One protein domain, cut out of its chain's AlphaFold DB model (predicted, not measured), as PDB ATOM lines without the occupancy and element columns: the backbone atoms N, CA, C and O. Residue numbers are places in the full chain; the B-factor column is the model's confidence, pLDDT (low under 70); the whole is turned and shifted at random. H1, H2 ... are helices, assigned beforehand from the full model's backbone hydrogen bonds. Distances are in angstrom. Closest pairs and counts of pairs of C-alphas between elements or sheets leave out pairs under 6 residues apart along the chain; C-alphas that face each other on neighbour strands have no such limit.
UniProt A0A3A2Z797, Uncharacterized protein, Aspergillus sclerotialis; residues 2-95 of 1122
ATOM      1  N   PHE A   2     154.408 141.917 189.633       44.94
ATOM      2  CA  PHE A   2     154.715 142.807 188.486       44.94
ATOM      3  C   PHE A   2     156.194 143.262 188.435       44.94
ATOM      4  O   PHE A   2     156.896 142.939 187.482       44.94
ATOM      5  N   LEU A   3     156.705 143.829 189.536       49.50
ATOM      6  CA  LEU A   3     158.128 144.176 189.733       49.50
ATOM      7  C   LEU A   3     159.098 142.975 189.616       49.50
ATOM      8  O   LEU A   3     160.304 143.144 189.484       49.50
ATOM      9  N   GLU A   4     158.594 141.744 189.702       54.12
ATOM     10  CA  GLU A   4     159.388 140.514 189.588       54.12
ATOM     11  C   GLU A   4     159.428 140.006 188.137       54.12
ATOM     12  O   GLU A   4     160.458 139.494 187.700       54.12
ATOM     13  N   LEU A   5     158.354 140.216 187.359       56.06
ATOM     14  CA  LEU A   5     158.397 140.102 185.897       56.06
ATOM     15  C   LEU A   5     159.384 141.111 185.316       56.06
ATOM     16  O   LEU A   5     160.212 140.733 184.495       56.06
ATOM     17  N   GLU A   6     159.327 142.364 185.765       56.47
ATOM     18  CA  GLU A   6     160.243 143.433 185.358       56.47
ATOM     19  C   GLU A   6     161.712 143.030 185.575       56.47
ATOM     20  O   GLU A   6     162.467 142.942 184.606       56.47
ATOM     21  N   LYS A   7     162.090 142.630 186.801       61.34
ATOM     22  CA  LYS A   7     163.436 142.100 187.111       61.34
ATOM     23  C   LYS A   7     163.828 140.874 186.279       61.34
ATOM     24  O   LYS A   7     164.978 140.779 185.856       61.34
ATOM     25  N   ARG A   8     162.920 139.905 186.075       53.34
ATOM     26  CA  ARG A   8     163.219 138.669 185.318       53.34
ATOM     27  C   ARG A   8     163.321 138.897 183.805       53.34
ATOM     28  O   ARG A   8     163.951 138.087 183.129       53.34
ATOM     29  N   SER A   9     162.694 139.946 183.271       54.53
ATOM     30  CA  SER A   9     162.600 140.195 181.825       54.53
ATOM     31  C   SER A   9     163.488 141.338 181.323       54.53
ATOM     32  O   SER A   9     163.860 141.313 180.152       54.53
ATOM     33  N   GLY A  10     163.853 142.309 182.174       57.84
ATOM     34  CA  GLY A  10     164.687 143.461 181.793       57.84
ATOM     35  C   GLY A  10     164.049 144.340 180.711       57.84
ATOM     36  O   GLY A  10     164.750 144.877 179.860       57.84
ATOM     37  N   LEU A  11     162.714 144.396 180.688       56.44
ATOM     38  CA  LEU A  11     161.935 144.714 179.486       56.44
ATOM     39  C   LEU A  11     161.298 146.114 179.482       56.44
ATOM     40  O   LEU A  11     160.656 146.484 178.501       56.44
ATOM     41  N   PHE A  12     161.485 146.871 180.564       55.69
ATOM     42  CA  PHE A  12     161.055 148.262 180.732       55.69
ATOM     43  C   PHE A  12     162.240 149.232 180.594       55.69
ATOM     44  O   PHE A  12     162.511 150.040 181.474       55.69
ATOM     45  N   ASP A  13     162.937 149.159 179.461       56.72
ATOM     46  CA  ASP A  13     163.736 150.281 178.959       56.72
ATOM     47  C   ASP A  13     162.866 151.052 177.943       56.72
ATOM     48  O   ASP A  13     162.654 150.561 176.824       56.72
ATOM     49  N   PRO A  14     162.255 152.195 178.324       51.25
ATOM     50  CA  PRO A  14     161.345 152.947 177.466       51.25
ATOM     51  C   PRO A  14     162.130 153.733 176.406       51.25
ATOM     52  O   PRO A  14     162.272 154.955 176.475       51.25
ATOM     53  N   GLY A  15     162.631 153.018 175.395       55.16
ATOM     54  CA  GLY A  15     163.327 153.624 174.262       55.16
ATOM     55  C   GLY A  15     162.477 154.719 173.586       55.16
ATOM     56  O   GLY A  15     161.252 154.584 173.548       55.16
ATOM     57  N   PRO A  16     163.074 155.787 173.012       54.97
ATOM     58  CA  PRO A  16     162.438 157.119 172.940       54.97
ATOM     59  C   PRO A  16     161.164 157.285 172.089       54.97
ATOM     60  O   PRO A  16     160.622 158.384 172.023       54.97
ATOM     61  N   VAL A  17     160.705 156.233 171.406       64.69
ATOM     62  CA  VAL A  17     159.473 156.203 170.590       64.69
ATOM     63  C   VAL A  17     158.735 154.854 170.750       64.69
ATOM     64  O   VAL A  17     158.025 154.399 169.854       64.69
ATOM     65  N   GLY A  18     158.969 154.139 171.855       59.19
ATOM     66  CA  GLY A  18     158.473 152.779 172.072       59.19
ATOM     67  C   GLY A  18     157.022 152.718 172.559       59.19
ATOM     68  O   GLY A  18     156.651 153.386 173.519       59.19
ATOM     69  N   TYR A  19     156.213 151.841 171.955       79.56
ATOM     70  CA  TYR A  19     154.912 151.455 172.512       79.56
ATOM     71  C   TYR A  19     155.131 150.786 173.885       79.56
ATOM     72  O   TYR A  19     155.769 149.728 173.927       79.56
ATOM     73  N   PRO A  20     154.590 151.322 174.999       80.44
ATOM     74  CA  PRO A  20     154.948 150.884 176.357       80.44
ATOM     75  C   PRO A  20     154.554 149.431 176.662       80.44
ATOM     76  O   PRO A  20     155.063 148.823 177.599       80.44
ATOM     77  N   TYR A  21     153.674 148.844 175.850       87.19
ATOM     78  CA  TYR A  21     153.203 147.470 176.003       87.19
ATOM     79  C   TYR A  21     154.013 146.442 175.203       87.19
ATOM     80  O   TYR A  21     153.838 145.243 175.424       87.19
ATOM     81  N   HIS A  22     154.924 146.867 174.313       86.81
ATOM     82  CA  HIS A  22     155.683 145.966 173.431       86.81
ATOM     83  C   HIS A  22     156.440 144.865 174.197       86.81
ATOM     84  O   HIS A  22     156.554 143.740 173.709       86.81
ATOM     85  N   GLY A  23     156.872 145.143 175.433       88.12
ATOM     86  CA  GLY A  23     157.447 144.142 176.332       88.12
ATOM     87  C   GLY A  23     156.498 142.974 176.638       88.12
ATOM     88  O   GLY A  23     156.857 141.816 176.415       88.12
ATOM     89  N   PHE A  24     155.265 143.234 177.087       89.81
ATOM     90  CA  PHE A  24     154.286 142.169 177.374       89.81
ATOM     91  C   PHE A  24     153.922 141.364 176.126       89.81
ATOM     92  O   PHE A  24     153.784 140.145 176.191       89.81
ATOM     93  N   ILE A  25     153.838 142.039 174.980       88.75
ATOM     94  CA  ILE A  25     153.536 141.430 173.682       88.75
ATOM     95  C   ILE A  25     154.670 140.476 173.281       88.75
ATOM     96  O   ILE A  25     154.443 139.292 173.033       88.75
ATOM     97  N   SER A  26     155.916 140.958 173.310       89.94
ATOM     98  CA  SER A  26     157.108 140.141 173.059       89.94
ATOM     99  C   SER A  26     157.215 138.970 174.048       89.94
ATOM    100  O   SER A  26     157.532 137.850 173.651       89.94
ATOM    101  N   THR A  27     156.854 139.190 175.317       90.75
ATOM    102  CA  THR A  27     156.819 138.161 176.369       90.75
ATOM    103  C   THR A  27     155.801 137.061 176.071       90.75
ATOM    104  O   THR A  27     156.150 135.882 176.152       90.75
ATOM    105  N   LEU A  28     154.574 137.420 175.677       89.25
ATOM    106  CA  LEU A  28     153.507 136.476 175.327       89.25
ATOM    107  C   LEU A  28     153.921 135.553 174.161       89.25
ATOM    108  O   LEU A  28     153.619 134.358 174.172       89.25
ATOM    109  N   TYR A  29     154.689 136.079 173.200       87.56
ATOM    110  CA  TYR A  29     155.235 135.302 172.082       87.56
ATOM    111  C   TYR A  29     156.566 134.594 172.383       87.56
ATOM    112  O   TYR A  29     156.860 133.569 171.758       87.56
ATOM    113  N   SER A  30     157.355 135.064 173.355       86.44
ATOM    114  CA  SER A  30     158.652 134.475 173.727       86.44
ATOM    115  C   SER A  30     158.517 132.979 174.044       86.44
ATOM    116  O   SER A  30     157.564 132.552 174.690       86.44
ATOM    117  N   GLN A  31     159.425 132.130 173.556       78.25
ATOM    118  CA  GLN A  31     159.285 130.666 173.701       78.25
ATOM    119  C   GLN A  31     159.739 130.123 175.069       78.25
ATOM    120  O   GLN A  31     159.736 128.911 175.274       78.25
ATOM    121  N   THR A  32     160.189 130.988 175.980       77.81
ATOM    122  CA  THR A  32     161.071 130.603 177.091       77.81
ATOM    123  C   THR A  32     160.372 130.286 178.410       77.81
ATOM    124  O   THR A  32     160.900 129.462 179.152       77.81
ATOM    125  N   ASP A  33     159.220 130.891 178.718       90.44
ATOM    126  CA  ASP A  33     158.543 130.692 180.009       90.44
ATOM    127  C   ASP A  33     157.010 130.847 179.907       90.44
ATOM    128  O   ASP A  33     156.492 131.919 179.593       90.44
ATOM    129  N   THR A  34     156.269 129.771 180.199       93.25
ATOM    130  CA  THR A  34     154.793 129.762 180.218       93.25
ATOM    131  C   THR A  34     154.206 130.536 181.402       93.25
ATOM    132  O   THR A  34     153.115 131.087 181.273       93.25
ATOM    133  N   VAL A  35     154.915 130.637 182.528       94.62
ATOM    134  CA  VAL A  35     154.491 131.436 183.689       94.62
ATOM    135  C   VAL A  35     154.604 132.925 183.358       94.62
ATOM    136  O   VAL A  35     153.671 133.692 183.594       94.62
ATOM    137  N   LEU A  36     155.708 133.329 182.721       93.69
ATOM    138  CA  LEU A  36     155.909 134.705 182.255       93.69
ATOM    139  C   LEU A  36     154.865 135.101 181.191       93.69
ATOM    140  O   LEU A  36     154.272 136.176 181.283       93.69
ATOM    141  N   ARG A  37     154.566 134.199 180.242       93.94
ATOM    142  CA  ARG A  37     153.457 134.349 179.276       93.94
ATOM    143  C   ARG A  37     152.095 134.508 179.953       93.94
ATOM    144  O   ARG A  37     151.329 135.373 179.539       93.94
ATOM    145  N   PHE A  38     151.794 133.690 180.966       95.69
ATOM    146  CA  PHE A  38     150.526 133.755 181.697       95.69
ATOM    147  C   PHE A  38     150.325 135.141 182.308       95.69
ATOM    148  O   PHE A  38     149.295 135.765 182.069       95.69
ATOM    149  N   PHE A  39     151.326 135.661 183.024       95.19
ATOM    150  CA  PHE A  39     151.224 136.977 183.656       95.19
ATOM    151  C   PHE A  39     151.257 138.141 182.658       95.19
ATOM    152  O   PHE A  39     150.546 139.123 182.867       95.19
ATOM    153  N   ALA A  40     151.998 138.037 181.549       94.25
ATOM    154  CA  ALA A  40     151.906 139.017 180.462       94.25
ATOM    155  C   ALA A  40     150.490 139.050 179.856       94.25
ATOM    156  O   ALA A  40     149.931 140.127 179.648       94.25
ATOM    157  N   GLY A  41     149.870 137.883 179.661       93.62
ATOM    158  CA  GLY A  41     148.466 137.779 179.267       93.62
ATOM    159  C   GLY A  41     147.496 138.323 180.326       93.62
ATOM    160  O   GLY A  41     146.550 139.014 179.957       93.62
ATOM    161  N   SER A  42     147.763 138.125 181.627       93.38
ATOM    162  CA  SER A  42     146.987 138.746 182.716       93.38
ATOM    163  C   SER A  42     147.002 140.273 182.621       93.38
ATOM    164  O   SER A  42     145.959 140.907 182.756       93.38
ATOM    165  N   VAL A  43     148.173 140.872 182.371       93.81
ATOM    166  CA  VAL A  43     148.315 142.330 182.225       93.81
ATOM    167  C   VAL A  43     147.569 142.826 180.986       93.81
ATOM    168  O   VAL A  43     146.793 143.771 181.086       93.81
ATOM    169  N   LEU A  44     147.717 142.155 179.839       92.81
ATOM    170  CA  LEU A  44     146.994 142.504 178.609       92.81
ATOM    171  C   LEU A  44     145.465 142.373 178.768       92.81
ATOM    172  O   LEU A  44     144.727 143.239 178.300       92.81
ATOM    173  N   ARG A  45     144.984 141.354 179.495       93.12
ATOM    174  CA  ARG A  45     143.573 141.196 179.894       93.12
ATOM    175  C   ARG A  45     143.082 142.369 180.748       93.12
ATOM    176  O   ARG A  45     141.999 142.882 180.484       93.12
ATOM    177  N   ILE A  46     143.860 142.795 181.747       92.81
ATOM    178  CA  ILE A  46     143.509 143.925 182.626       92.81
ATOM    179  C   ILE A  46     143.462 145.237 181.833       92.81
ATOM    180  O   ILE A  46     142.512 146.002 181.987       92.81
ATOM    181  N   LEU A  47     144.431 145.486 180.947       92.38
ATOM    182  CA  LEU A  47     144.449 146.684 180.102       92.38
ATOM    183  C   LEU A  47     143.251 146.715 179.135       92.38
ATOM    184  O   LEU A  47     142.562 147.730 179.053       92.38
ATOM    185  N   HIS A  48     142.937 145.593 178.480       90.88
ATOM    186  CA  HIS A  48     141.744 145.465 177.634       90.88
ATOM    187  C   HIS A  48     140.443 145.686 178.431       90.88
ATOM    188  O   HIS A  48     139.567 146.429 177.995       90.88
ATOM    189  N   ALA A  49     140.323 145.097 179.626       90.38
ATOM    190  CA  ALA A  49     139.180 145.317 180.520       90.38
ATOM    191  C   ALA A  49     139.085 146.768 181.041       90.38
ATOM    192  O   ALA A  49     138.000 147.221 181.388       90.38
ATOM    193  N   SER A  50     140.198 147.508 181.038       92.44
ATOM    194  CA  SER A  50     140.260 148.943 181.357       92.44
ATOM    195  C   SER A  50     139.909 149.846 180.162       92.44
ATOM    196  O   SER A  50     140.119 151.054 180.225       92.44
ATOM    197  N   GLY A  51     139.415 149.280 179.054       93.75
ATOM    198  CA  GLY A  51     139.032 150.026 177.852       93.75
ATOM    199  C   GLY A  51     140.195 150.423 176.936       93.75
ATOM    200  O   GLY A  51     139.980 151.159 175.973       93.75
ATOM    201  N   VAL A  52     141.422 149.944 177.184       92.56
ATOM    202  CA  VAL A  52     142.544 150.177 176.263       92.56
ATOM    203  C   VAL A  52     142.304 149.356 174.995       92.56
ATOM    204  O   VAL A  52     142.337 148.126 175.034       92.56
ATOM    205  N   ASN A  53     142.035 150.035 173.875       87.81
ATOM    206  CA  ASN A  53     141.663 149.387 172.615       87.81
ATOM    207  C   ASN A  53     142.724 148.359 172.171       87.81
ATOM    208  O   ASN A  53     143.916 148.678 172.108       87.81
ATOM    209  N   ALA A  54     142.262 147.156 171.807       84.56
ATOM    210  CA  ALA A  54     143.049 146.065 171.236       84.56
ATOM    211  C   ALA A  54     144.011 146.536 170.125       84.56
ATOM    212  O   ALA A  54     145.171 146.122 170.108       84.56
ATOM    213  N   ASP A  55     143.572 147.463 169.267       85.75
ATOM    214  CA  ASP A  55     144.377 148.013 168.164       85.75
ATOM    215  C   ASP A  55     145.697 148.649 168.630       85.75
ATOM    216  O   ASP A  55     146.703 148.580 167.926       85.75
ATOM    217  N   THR A  56     145.743 149.214 169.844       85.44
ATOM    218  CA  THR A  56     146.964 149.838 170.396       85.44
ATOM    219  C   THR A  56     148.061 148.828 170.756       85.44
ATOM    220  O   THR A  56     149.215 149.216 170.949       85.44
ATOM    221  N   PHE A  57     147.727 147.533 170.797       81.06
ATOM    222  CA  PHE A  57     148.671 146.428 170.972       81.06
ATOM    223  C   PHE A  57     149.008 145.714 169.648       81.06
ATOM    224  O   PHE A  57     149.918 144.881 169.612       81.06
ATOM    225  N   LEU A  58     148.303 146.013 168.550       76.19
ATOM    226  CA  LEU A  58     148.478 145.328 167.267       76.19
ATOM    227  C   LEU A  58     149.698 145.845 166.489       76.19
ATOM    228  O   LEU A  58     149.592 146.573 165.503       76.19
ATOM    229  N   THR A  59     150.883 145.359 166.861       73.69
ATOM    230  CA  THR A  59     152.008 145.291 165.916       73.69
ATOM    231  C   THR A  59     151.598 144.440 164.709       73.69
ATOM    232  O   THR A  59     151.178 143.292 164.878       73.69
ATOM    233  N   HIS A  60     151.750 144.992 163.505       64.62
ATOM    234  CA  HIS A  60     151.052 144.560 162.284       64.62
ATOM    235  C   HIS A  60     151.306 143.101 161.825       64.62
ATOM    236  O   HIS A  60     150.543 142.577 161.012       64.62
ATOM    237  N   ASP A  61     152.344 142.441 162.351       77.25
ATOM    238  CA  ASP A  61     152.851 141.143 161.877       77.25
ATOM    239  C   ASP A  61     152.234 139.897 162.556       77.25
ATOM    240  O   ASP A  61     152.443 138.787 162.072       77.25
ATOM    241  N   ASN A  62     151.492 140.039 163.667       77.31
ATOM    242  CA  ASN A  62     151.071 138.907 164.530       77.31
ATOM    243  C   ASN A  62     149.542 138.778 164.744       77.31
ATOM    244  O   ASN A  62     149.082 138.208 165.738       77.31
ATOM    245  N   THR A  63     148.736 139.306 163.820       83.56
ATOM    246  CA  THR A  63     147.272 139.462 163.970       83.56
ATOM    247  C   THR A  63     146.502 138.170 164.275       83.56
ATOM    248  O   THR A  63     145.581 138.211 165.085       83.56
ATOM    249  N   GLU A  64     146.874 137.018 163.702       89.81
ATOM    250  CA  GLU A  64     146.175 135.734 163.929       89.81
ATOM    251  C   GLU A  64     146.300 135.221 165.371       89.81
ATOM    252  O   GLU A  64     145.339 134.736 165.966       89.81
ATOM    253  N   ALA A  65     147.487 135.338 165.970       89.44
ATOM    254  CA  ALA A  65     147.698 134.884 167.341       89.44
ATOM    255  C   ALA A  65     147.100 135.869 168.364       89.44
ATOM    256  O   ALA A  65     146.730 135.462 169.465       89.44
ATOM    257  N   TRP A  66     146.975 137.147 167.993       90.38
ATOM    258  CA  TRP A  66     146.229 138.155 168.748       90.38
ATOM    259  C   TRP A  66     144.714 137.938 168.701       90.38
ATOM    260  O   TRP A  66     144.065 137.974 169.746       90.38
ATOM    261  N   SER A  67     144.140 137.682 167.522       92.50
ATOM    262  CA  SER A  67     142.703 137.418 167.399       92.50
ATOM    263  C   SER A  67     142.322 136.128 168.122       92.50
ATOM    264  O   SER A  67     141.315 136.119 168.829       92.50
ATOM    265  N   LEU A  68     143.168 135.088 168.076       94.12
ATOM    266  CA  LEU A  68     143.025 133.910 168.933       94.12
ATOM    267  C   LEU A  68     143.036 134.290 170.425       94.12
ATOM    268  O   LEU A  68     142.124 133.898 171.147       94.12
ATOM    269  N   PHE A  69     144.023 135.064 170.891       94.62
ATOM    270  CA  PHE A  69     144.132 135.492 172.295       94.62
ATOM    271  C   PHE A  69     142.871 136.219 172.787       94.62
ATOM    272  O   PHE A  69     142.310 135.846 173.821       94.62
ATOM    273  N   PHE A  70     142.373 137.200 172.029       93.56
ATOM    274  CA  PHE A  70     141.148 137.918 172.395       93.56
ATOM    275  C   PHE A  70     139.888 137.049 172.264       93.56
ATOM    276  O   PHE A  70     139.005 137.151 173.111       93.56
ATOM    277  N   THR A  71     139.832 136.118 171.305       95.44
ATOM    278  CA  THR A  71     138.747 135.115 171.224       95.44
ATOM    279  C   THR A  71     138.724 134.224 172.473       95.44
ATOM    280  O   THR A  71     137.659 133.958 173.025       95.44
ATOM    281  N   CYS A  72     139.894 133.817 172.982       95.62
ATOM    282  CA  CYS A  72     140.006 133.046 174.226       95.62
ATOM    283  C   CYS A  72     139.546 133.859 175.449       95.62
ATOM    284  O   CYS A  72     138.868 133.318 176.320       95.62
ATOM    285  N   LEU A  73     139.871 135.155 175.504       94.00
ATOM    286  CA  LEU A  73     139.392 136.061 176.557       94.00
ATOM    287  C   LEU A  73     137.872 136.263 176.521       94.00
ATOM    288  O   LEU A  73     137.243 136.279 177.575       94.00
ATOM    289  N   GLN A  74     137.285 136.394 175.329       94.25
ATOM    290  CA  GLN A  74     135.835 136.532 175.149       94.25
ATOM    291  C   GLN A  74     135.078 135.233 175.464       94.25
ATOM    292  O   GLN A  74     133.975 135.289 175.999       94.25
ATOM    293  N   ALA A  75     135.673 134.068 175.182       95.75
ATOM    294  CA  ALA A  75     135.090 132.766 175.508       95.75
ATOM    295  C   ALA A  75     135.107 132.445 177.016       95.75
ATOM    296  O   ALA A  75     134.216 131.750 177.502       95.75
ATOM    297  N   PHE A  76     136.098 132.952 177.762       94.62
ATOM    298  CA  PHE A  76     136.256 132.698 179.200       94.62
ATOM    299  C   PHE A  76     136.486 134.011 179.983       94.62
ATOM    300  O   PHE A  76     137.580 134.251 180.508       94.62
ATOM    301  N   PRO A  77     135.462 134.886 180.090       92.00
ATOM    302  CA  PRO A  77     135.602 136.189 180.740       92.00
ATOM    303  C   PRO A  77     135.913 136.069 182.239       92.00
ATOM    304  O   PRO A  77     136.747 136.813 182.746       92.00
ATOM    305  N   GLU A  78     135.351 135.086 182.945       91.31
ATOM    306  CA  GLU A  78     135.548 134.917 184.396       91.31
ATOM    307  C   GLU A  78     136.812 134.122 184.780       91.31
ATOM    308  O   GLU A  78     137.400 134.358 185.841       91.31
ATOM    309  N   ASP A  79     137.263 133.193 183.930       92.12
ATOM    310  CA  ASP A  79     138.384 132.296 184.236       92.12
ATOM    311  C   ASP A  79     139.562 132.502 183.272       92.12
ATOM    312  O   ASP A  79     139.646 131.939 182.177       92.12
ATOM    313  N   TRP A  80     140.516 133.325 183.717       93.19
ATOM    314  CA  TRP A  80     141.748 133.587 182.978       93.19
ATOM    315  C   TRP A  80     142.654 132.349 182.848       93.19
ATOM    316  O   TRP A  80     143.362 132.218 181.850       93.19
ATOM    317  N   ALA A  81     142.628 131.414 183.804       94.31
ATOM    318  CA  ALA A  81     143.423 130.191 183.701       94.31
ATOM    319  C   ALA A  81     142.886 129.285 182.586       94.31
ATOM    320  O   ALA A  81     143.675 128.762 181.793       94.31
ATOM    321  N   GLN A  82     141.561 129.181 182.457       94.50
ATOM    322  CA  GLN A  82     140.905 128.473 181.359       94.50
ATOM    323  C   GLN A  82     141.130 129.171 180.001       94.50
ATOM    324  O   GLN A  82     141.532 128.505 179.044       94.50
ATOM    325  N   ALA A  83     140.980 130.504 179.925       95.25
ATOM    326  CA  ALA A  83     141.310 131.290 178.724       95.25
ATOM    327  C   ALA A  83     142.752 131.057 178.250       95.25
ATOM    328  O   ALA A  83     142.987 130.754 177.078       95.25
ATOM    329  N   PHE A  84     143.727 131.188 179.153       95.94
ATOM    330  CA  PHE A  84     145.139 131.030 178.813       95.94
ATOM    331  C   PHE A  84     145.498 129.583 178.450       95.94
ATOM    332  O   PHE A  84     146.327 129.357 177.566       95.94
ATOM    333  N   HIS A  85     144.873 128.595 179.099       95.56
ATOM    334  CA  HIS A  85     145.042 127.186 178.745       95.56
ATOM    335  C   HIS A  85     144.574 126.905 177.311       95.56
ATOM    336  O   HIS A  85     145.337 126.339 176.522       95.56
ATOM    337  N   PHE A  86     143.382 127.385 176.945       95.44
ATOM    338  CA  PHE A  86     142.844 127.249 175.590       95.44
ATOM    339  C   PHE A  86     143.708 127.994 174.555       95.44
ATOM    340  O   PHE A  86     144.078 127.420 173.530       95.44
ATOM    341  N   TYR A  87     144.142 129.222 174.867       95.62
ATOM    342  CA  TYR A  87     145.083 129.984 174.038       95.62
ATOM    343  C   TYR A  87     146.397 129.228 173.788       95.62
ATOM    344  O   TYR A  87     146.821 129.091 172.641       95.62
ATOM    345  N   MET A  88     147.038 128.699 174.836       94.38
ATOM    346  CA  MET A  88     148.299 127.953 174.711       94.38
ATOM    347  C   MET A  88     148.138 126.658 173.904       94.38
ATOM    348  O   MET A  88     149.053 126.283 173.166       94.38
ATOM    349  N   ARG A  89     146.986 125.989 174.026       93.12
ATOM    350  CA  ARG A  89     146.634 124.781 173.271       93.12
ATOM    351  C   ARG A  89     146.509 125.076 171.776       93.12
ATOM    352  O   ARG A  89     147.234 124.477 170.982       93.12
ATOM    353  N   GLU A  90     145.688 126.051 171.401       93.31
ATOM    354  CA  GLU A  90     145.467 126.400 169.992       93.31
ATOM    355  C   GLU A  90     146.685 127.096 169.355       93.31
ATOM    356  O   GLU A  90     147.073 126.768 168.232       93.31
ATOM    357  N   HIS A  91     147.408 127.953 170.086       89.75
ATOM    358  CA  HIS A  91     148.682 128.516 169.613       89.75
ATOM    359  C   HIS A  91     149.752 127.417 169.404       89.75
ATOM    360  O   HIS A  91     150.621 127.540 168.530       89.75
ATOM    361  N   GLY A  92     149.705 126.321 170.169       85.81
ATOM    362  CA  GLY A  92     150.548 125.140 169.949       85.81
ATOM    363  C   GLY A  92     150.269 124.440 168.611       85.81
ATOM    364  O   GLY A  92     151.208 123.967 167.958       85.81
ATOM    365  N   CYS A  93     149.003 124.433 168.181       79.88
ATOM    366  CA  CYS A  93     148.550 123.911 166.890       79.88
ATOM    367  C   CYS A  93     148.920 124.836 165.718       79.88
ATOM    368  O   CYS A  93     149.395 124.349 164.691       79.88
ATOM    369  N   LEU A  94     148.752 126.157 165.873       77.25
ATOM    370  CA  LEU A  94     148.996 127.138 164.804       77.25
ATOM    371  C   LEU A  94     150.472 127.266 164.385       77.25
ATOM    372  O   LEU A  94     150.748 127.708 163.274       77.25
ATOM    373  N   SER A  95     151.437 126.888 165.233       80.12
ATOM    374  CA  SER A  95     152.865 127.071 164.930       80.12
ATOM    375  C   SER A  95     153.322 126.222 163.719       80.12
ATOM    376  O   SER A  95     153.449 124.997 163.847       80.12
TER     377      SER A  95
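This is residues 2 to 95 of the 1122 residues of an uncharacterized protein of Aspergillus sclerotialis (UniProt A0A3A2Z797). One long helix, H3, forms the middle of the domain, with H2 packed slantwise on one side of it and a helical hairpin, H5 and H6, on the other side. The short H4 sits near the last residues of H3, and H1 lies out beyond H2 near the first residues of H3, at the far end of a long loop, residues 10 to 21. The printed part has 94 residues with six named helices, H1 to H6 in chain order, and no named strand, and its class is all helix. It is compact, with a radius of gyration of the C-alphas of 12.9 A, and spans 36 by 27 by 25 A.

H3, residues 34 to 49, is the longest helix, 22.0 A from C-alpha 34 at (154.793, 129.762, 180.218) to C-alpha 49 at (139.180, 145.317, 180.520). H2 holds residues 22 to 29, and H4 residues 54 to 57. H5, residues 63 to 75, is 18.1 A long, and H6, residues 80 to 94, is 20.6 A long and ends with C-alpha 94 at (148.996, 127.138, 164.804). H1, residues 2 to 9, begins with C-alpha 2 at (154.715, 142.807, 188.486).

H3 touches H2 at a steep tilt of 53 degrees, opposite ways, the closest C-alphas being those of Leu 28 and Arg 37, 4.5 A apart. With residues 38 to 42 alone H3 only just touches residues 80 to 84 of H6, with 3 pairs of C-alphas within 8 A; the closest, those of Phe 38 and Phe 84, are 6.7 A apart. H5 and H6 form a hairpin: they touch, opposite ways, at a shallow tilt of 34 degrees, only just short of steep, with the C-alphas of Cys 72 and Ala 83 closest at 5.0 A. H3 and H4 are close but not clearly touching, the closest C-alphas, of His 48 and Ala 54, being 6.6 A apart. H1 and H3 are also close but not clearly touching, with the C-alphas of Leu 5 and Leu 36 closest at 7.0 A. H2 is apart from H5 and H6. In H1, H2, H3, H5 and H6 every O i to N i+4 pair is within hydrogen-bond range; H4 is too short for such a pair.

The two C-alphas farthest apart, those of Pro 16 and Gln 82, are 36.8 A apart. The printed part has no cut. The link from H1 to H2, 12 residues, is long; the other four are tight. The mean pLDDT of the printed part is 83.3, and residues 2 to 18 and residue 60 are under 70.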